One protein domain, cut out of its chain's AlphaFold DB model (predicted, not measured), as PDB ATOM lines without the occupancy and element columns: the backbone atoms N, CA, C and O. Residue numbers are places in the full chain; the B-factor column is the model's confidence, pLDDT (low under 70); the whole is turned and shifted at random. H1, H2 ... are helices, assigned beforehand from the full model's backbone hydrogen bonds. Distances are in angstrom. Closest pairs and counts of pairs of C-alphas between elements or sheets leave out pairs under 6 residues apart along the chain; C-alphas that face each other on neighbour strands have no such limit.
ATOM      1  N   LYS A   6     100.971  92.733  78.742       95.69
ATOM      2  CA  LYS A   6     100.216  93.542  79.711       95.69
ATOM      3  C   LYS A   6      99.825  92.728  80.948       95.69
ATOM      4  O   LYS A   6     100.035  93.190  82.064       95.69
ATOM      5  N   MET A   7      99.330  91.498  80.771       95.81
ATOM      6  CA  MET A   7      98.984  90.623  81.899       95.81
ATOM      7  C   MET A   7     100.207  90.259  82.742       95.81
ATOM      8  O   MET A   7     100.105  90.218  83.965       95.81
ATOM      9  N   ARG A   8     101.364  90.009  82.119       95.81
ATOM     10  CA  ARG A   8     102.608  89.705  82.845       95.81
ATOM     11  C   ARG A   8     103.095  90.917  83.631       95.81
ATOM     12  O   ARG A   8     103.419  90.783  84.804       95.81
ATOM     13  N   GLN A   9     103.058  92.110  83.043       96.31
ATOM     14  CA  GLN A   9     103.390  93.353  83.745       96.31
ATOM     15  C   GLN A   9     102.450  93.601  84.939       96.31
ATOM     16  O   GLN A   9     102.913  93.928  86.030       96.31
ATOM     17  N   GLN A  10     101.139  93.389  84.768       96.31
ATOM     18  CA  GLN A  10     100.159  93.509  85.855       96.31
ATOM     19  C   GLN A  10     100.397  92.477  86.967       96.31
ATOM     20  O   GLN A  10     100.387  92.835  88.146       96.31
ATOM     21  N   LEU A  11     100.657  91.217  86.605       95.75
ATOM     22  CA  LEU A  11     100.959  90.153  87.562       95.75
ATOM     23  C   LEU A  11     102.261  90.429  88.327       95.75
ATOM     24  O   LEU A  11     102.290  90.300  89.547       95.75
ATOM     25  N   CYS A  12     103.308  90.875  87.629       95.94
ATOM     26  CA  CYS A  12     104.563  91.298  88.245       95.94
ATOM     27  C   CYS A  12     104.325  92.400  89.283       95.94
ATOM     28  O   CYS A  12     104.791  92.291  90.416       95.94
ATOM     29  N   THR A  13     103.550  93.433  88.937       96.56
ATOM     30  CA  THR A  13     103.233  94.530  89.864       96.56
ATOM     31  C   THR A  13     102.471  94.029  91.090       96.56
ATOM     32  O   THR A  13     102.772  94.444  92.209       96.56
ATOM     33  N   CYS A  14     101.528  93.100  90.904       95.44
ATOM     34  CA  CYS A  14     100.816  92.456  92.007       95.44
ATOM     35  C   CYS A  14     101.790  91.747  92.962       95.44
ATOM     36  O   CYS A  14     101.785  92.026  94.162       95.44
ATOM     37  N   PHE A  15     102.683  90.905  92.436       94.88
ATOM     38  CA  PHE A  15     103.666  90.187  93.249       94.88
ATOM     39  C   PHE A  15     104.676  91.108  93.919       94.88
ATOM     40  O   PHE A  15     105.003  90.888  95.082       94.88
ATOM     41  N   LYS A  16     105.133  92.161  93.240       94.56
ATOM     42  CA  LYS A  16     106.026  93.169  93.818       94.56
ATOM     43  C   LYS A  16     105.399  93.831  95.044       94.56
ATOM     44  O   LYS A  16     106.036  93.912  96.093       94.56
ATOM     45  N   ASN A  17     104.149  94.280  94.923       94.94
ATOM     46  CA  ASN A  17     103.436  94.940  96.015       94.94
ATOM     47  C   ASN A  17     103.170  93.969  97.170       94.94
ATOM     48  O   ASN A  17     103.485  94.292  98.313       94.94
ATOM     49  N   ALA A  18     102.695  92.756  96.870       93.94
ATOM     50  CA  ALA A  18     102.489  91.714  97.872       93.94
ATOM     51  C   ALA A  18     103.793  91.365  98.609       93.94
ATOM     52  O   ALA A  18     103.814  91.299  99.834       93.94
ATOM     53  N   SER A  19     104.904  91.223  97.880       92.44
ATOM     54  CA  SER A  19     106.211  90.886  98.462       92.44
ATOM     55  C   SER A  19     106.667  91.922  99.489       92.44
ATOM     56  O   SER A  19     107.198  91.553 100.535       92.44
ATOM     57  N   LYS A  20     106.414  93.211  99.221       90.44
ATOM     58  CA  LYS A  20     106.702  94.302 100.162       90.44
ATOM     59  C   LYS A  20     105.782  94.269 101.381       90.44
ATOM     60  O   LYS A  20     106.269  94.401 102.497       90.44
ATOM     61  N   SER A  21     104.479  94.077 101.177       92.69
ATOM     62  CA  SER A  21     103.491  94.067 102.264       92.69
ATOM     63  C   SER A  21     103.671  92.898 103.231       92.69
ATOM     64  O   SER A  21     103.476  93.070 104.429       92.69
ATOM     65  N   PHE A  22     104.056  91.722 102.731       89.44
ATOM     66  CA  PHE A  22     104.207  90.515 103.547       89.44
ATOM     67  C   PHE A  22     105.629  90.302 104.092       89.44
ATOM     68  O   PHE A  22     105.862  89.311 104.779       89.44
ATOM     69  N   GLY A  23     106.590  91.186 103.788       87.31
ATOM     70  CA  GLY A  23     107.983  91.017 104.223       87.31
ATOM     71  C   GLY A  23     108.635  89.750 103.657       87.31
ATOM     72  O   GLY A  23     109.389  89.067 104.347       87.31
ATOM     73  N   VAL A  24     108.303  89.399 102.412       87.62
ATOM     74  CA  VAL A  24     108.737  88.146 101.784       87.62
ATOM     75  C   VAL A  24     110.258  88.109 101.649       87.62
ATOM     76  O   VAL A  24     110.863  89.042 101.127       87.62
ATOM     77  N   LEU A  25     110.866  86.984 102.040       90.50
ATOM     78  CA  LEU A  25     112.272  86.686 101.769       90.50
ATOM     79  C   LEU A  25     112.442  86.317 100.282       90.50
ATOM     80  O   LEU A  25     111.987  85.237  99.885       90.50
ATOM     81  N   PRO A  26     113.110  87.143  99.452       88.25
ATOM     82  CA  PRO A  26     113.176  86.927  98.000       88.25
ATOM     83  C   PRO A  26     113.772  85.566  97.624       88.25
ATOM     84  O   PRO A  26     113.268  84.876  96.740       88.25
ATOM     85  N   GLU A  27     114.793  85.128  98.362       90.19
ATOM     86  CA  GLU A  27     115.474  83.847  98.138       90.19
ATOM     87  C   GLU A  27     114.568  82.630  98.368       90.19
ATOM     88  O   GLU A  27     114.750  81.590  97.736       90.19
ATOM     89  N   LYS A  28     113.566  82.752  99.247       92.06
ATOM     90  CA  LYS A  28     112.557  81.706  99.473       92.06
ATOM     91  C   LYS A  28     111.429  81.800  98.450       92.06
ATOM     92  O   LYS A  28     111.013  80.776  97.917       92.06
ATOM     93  N   ALA A  29     110.989  83.012  98.112       91.62
ATOM     94  CA  ALA A  29     109.967  83.243  97.092       91.62
ATOM     95  C   ALA A  29     110.344  82.661  95.719       91.62
ATOM     96  O   ALA A  29     109.497  82.063  95.058       91.62
ATOM     97  N   LYS A  30     111.618  82.756  95.320       90.38
ATOM     98  CA  LYS A  30     112.127  82.160  94.069       90.38
ATOM     99  C   LYS A  30     111.942  80.640  93.984       90.38
ATOM    100  O   LYS A  30     111.842  80.112  92.882       90.38
ATOM    101  N   GLN A  31     111.883  79.941  95.119       93.00
ATOM    102  CA  GLN A  31     111.745  78.479  95.169       93.00
ATOM    103  C   GLN A  31     110.284  78.023  95.061       93.00
ATOM    104  O   GLN A  31     110.025  76.881  94.694       93.00
ATOM    105  N   VAL A  32     109.320  78.908  95.348       92.88
ATOM    106  CA  VAL A  32     107.888  78.572  95.390       92.88
ATOM    107  C   VAL A  32     107.385  77.947  94.081       92.88
ATOM    108  O   VAL A  32     106.754  76.895  94.163       92.88
ATOM    109  N   PRO A  33     107.676  78.495  92.878       93.50
ATOM    110  CA  PRO A  33     107.210  77.888  91.631       93.50
ATOM    111  C   PRO A  33     107.681  76.438  91.459       93.50
ATOM    112  O   PRO A  33     106.899  75.578  91.060       93.50
ATOM    113  N   GLN A  34     108.934  76.154  91.828       94.19
ATOM    114  CA  GLN A  34     109.508  74.814  91.749       94.19
ATOM    115  C   GLN A  34     108.873  73.864  92.772       94.19
ATOM    116  O   GLN A  34     108.469  72.763  92.411       94.19
ATOM    117  N   LEU A  35     108.745  74.293  94.031       96.19
ATOM    118  CA  LEU A  35     108.173  73.477  95.108       96.19
ATOM    119  C   LEU A  35     106.692  73.157  94.881       96.19
ATOM    120  O   LEU A  35     106.239  72.063  95.199       96.19
ATOM    121  N   CYS A  36     105.939  74.101  94.316       95.31
ATOM    122  CA  CYS A  36     104.529  73.916  93.987       95.31
ATOM    123  C   CYS A  36     104.308  73.284  92.602       95.31
ATOM    124  O   CYS A  36     103.160  73.058  92.227       95.31
ATOM    125  N   ASN A  37     105.377  73.017  91.841       95.56
ATOM    126  CA  ASN A  37     105.332  72.510  90.469       95.56
ATOM    127  C   ASN A  37     104.421  73.345  89.542       95.56
ATOM    128  O   ASN A  37     103.618  72.817  88.770       95.56
ATOM    129  N   VAL A  38     104.526  74.674  89.642       93.06
ATOM    130  CA  VAL A  38     103.752  75.629  88.840       93.06
ATOM    131  C   VAL A  38     104.672  76.497  87.997       93.06
ATOM    132  O   VAL A  38     105.696  76.994  88.456       93.06
ATOM    133  N   ASN A  39     104.269  76.744  86.752       91.38
ATOM    134  CA  ASN A  39     104.980  77.680  85.893       91.38
ATOM    135  C   ASN A  39     104.473  79.109  86.125       91.38
ATOM    136  O   ASN A  39     103.344  79.450  85.756       91.38
ATOM    137  N   VAL A  40     105.319  79.952  86.715       92.31
ATOM    138  CA  VAL A  40     105.031  81.372  86.940       92.31
ATOM    139  C   VAL A  40     105.846  82.195  85.938       92.31
ATOM    140  O   VAL A  40     107.071  82.207  86.019       92.31
ATOM    141  N   PRO A  41     105.206  82.915  84.997       92.38
ATOM    142  CA  PRO A  41     105.902  83.594  83.900       92.38
ATOM    143  C   PRO A  41     106.551  84.928  84.307       92.38
ATOM    144  O   PRO A  41     106.981  85.688  83.443       92.38
ATOM    145  N   VAL A  42     106.567  85.254  85.602       93.62
ATOM    146  CA  VAL A  42     107.151  86.481  86.151       93.62
ATOM    147  C   VAL A  42     107.874  86.167  87.461       93.62
ATOM    148  O   VAL A  42     107.413  85.318  88.223       93.62
ATOM    149  N   PRO A  43     108.992  86.838  87.756       91.44
ATOM    150  CA  PRO A  43     109.707  86.634  89.008       91.44
ATOM    151  C   PRO A  43     108.948  87.241  90.197       91.44
ATOM    152  O   PRO A  43     108.235  88.238  90.069       91.44
ATOM    153  N   ILE A  44     109.138  86.637  91.369       91.75
ATOM    154  CA  ILE A  44     108.618  87.121  92.650       91.75
ATOM    155  C   ILE A  44     109.764  87.858  93.351       91.75
ATOM    156  O   ILE A  44     110.584  87.244  94.031       91.75
ATOM    157  N   ASP A  45     109.862  89.168  93.118       89.00
ATOM    158  CA  ASP A  45     110.945  90.019  93.620       89.00
ATOM    159  C   ASP A  45     110.393  91.414  93.997       89.00
ATOM    160  O   ASP A  45     109.702  92.041  93.188       89.00
ATOM    161  N   PRO A  46     110.658  91.937  95.210       90.94
ATOM    162  CA  PRO A  46     110.156  93.246  95.642       90.94
ATOM    163  C   PRO A  46     110.821  94.449  94.941       90.94
ATOM    164  O   PRO A  46     110.272  95.558  94.961       90.94
ATOM    165  N   ASN A  47     111.981  94.257  94.316       91.25
ATOM    166  CA  ASN A  47     112.806  95.299  93.706       91.25
ATOM    167  C   ASN A  47     112.747  95.302  92.175       91.25
ATOM    168  O   ASN A  47     113.305  96.201  91.548       91.25
TER     169      ASN A  47
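AT A GLANCE: This is residues 6 to 47 of the 54 residues of the protein "Non-specific lipid-transfer protein-like" of Tripterygium wilfordii (UniProt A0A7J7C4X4). A long helix, H1, makes one side of a flat, ring-like outline; two short helices, H2 and H3, make the other side, and the last stretch, residues 36 to 47, folds back from H3 into the space between the two sides. Residues 34 to 39, of which 34 and 35 belong to H3, stick out at the far corner. The printed part has 42 residues with three named helices, in the order H1, H2, H3, and no named strand; its class is all helix. The whole is compact, with a radius of gyration of the C-alphas of 10.0 A, and its C-alphas span 25 by 23 by 13 A.

HOW THE PARTS SIT: The longest helix is H1, residues 6 to 21, and it touches no helix. H2, residues 26 to 29, is only just apart from it, with their closest C-alphas 8.0 A apart. A tight link of 4 residues joins the two. H3, residues 32 to 35, follows H2 after a tight link of 2 residues, and H2 and H3 meet only through their link. H1 and H3 are apart. In H1 every O i to N i+4 pair is within hydrogen-bond range; H2 and H3 are too short for such a pair, but in each the one O i to N i+3 pair is within range.

IN THESE COORDINATES: H1 begins at C-alpha 6, (100.216, 93.542, 79.711), and ends at C-alpha 21, (103.491, 94.067, 102.264), 22.8 A away. H2 is 5.0 A long from first to last C-alpha. H3 is 5.1 A long and ends at C-alpha 35, (108.173, 73.477, 95.108).

THE WHOLE: The C-alphas of Lys 6 and Leu 35 are the two farthest apart, at 26.5 A. Residues 36 to 47 hold no named element, and their C-alphas lie 2 to 14 A from the mean of the C-alphas. The printed part has no cut, and neither link between the helices is long. Its mean pLDDT is 92.9, and no printed residue is under 70.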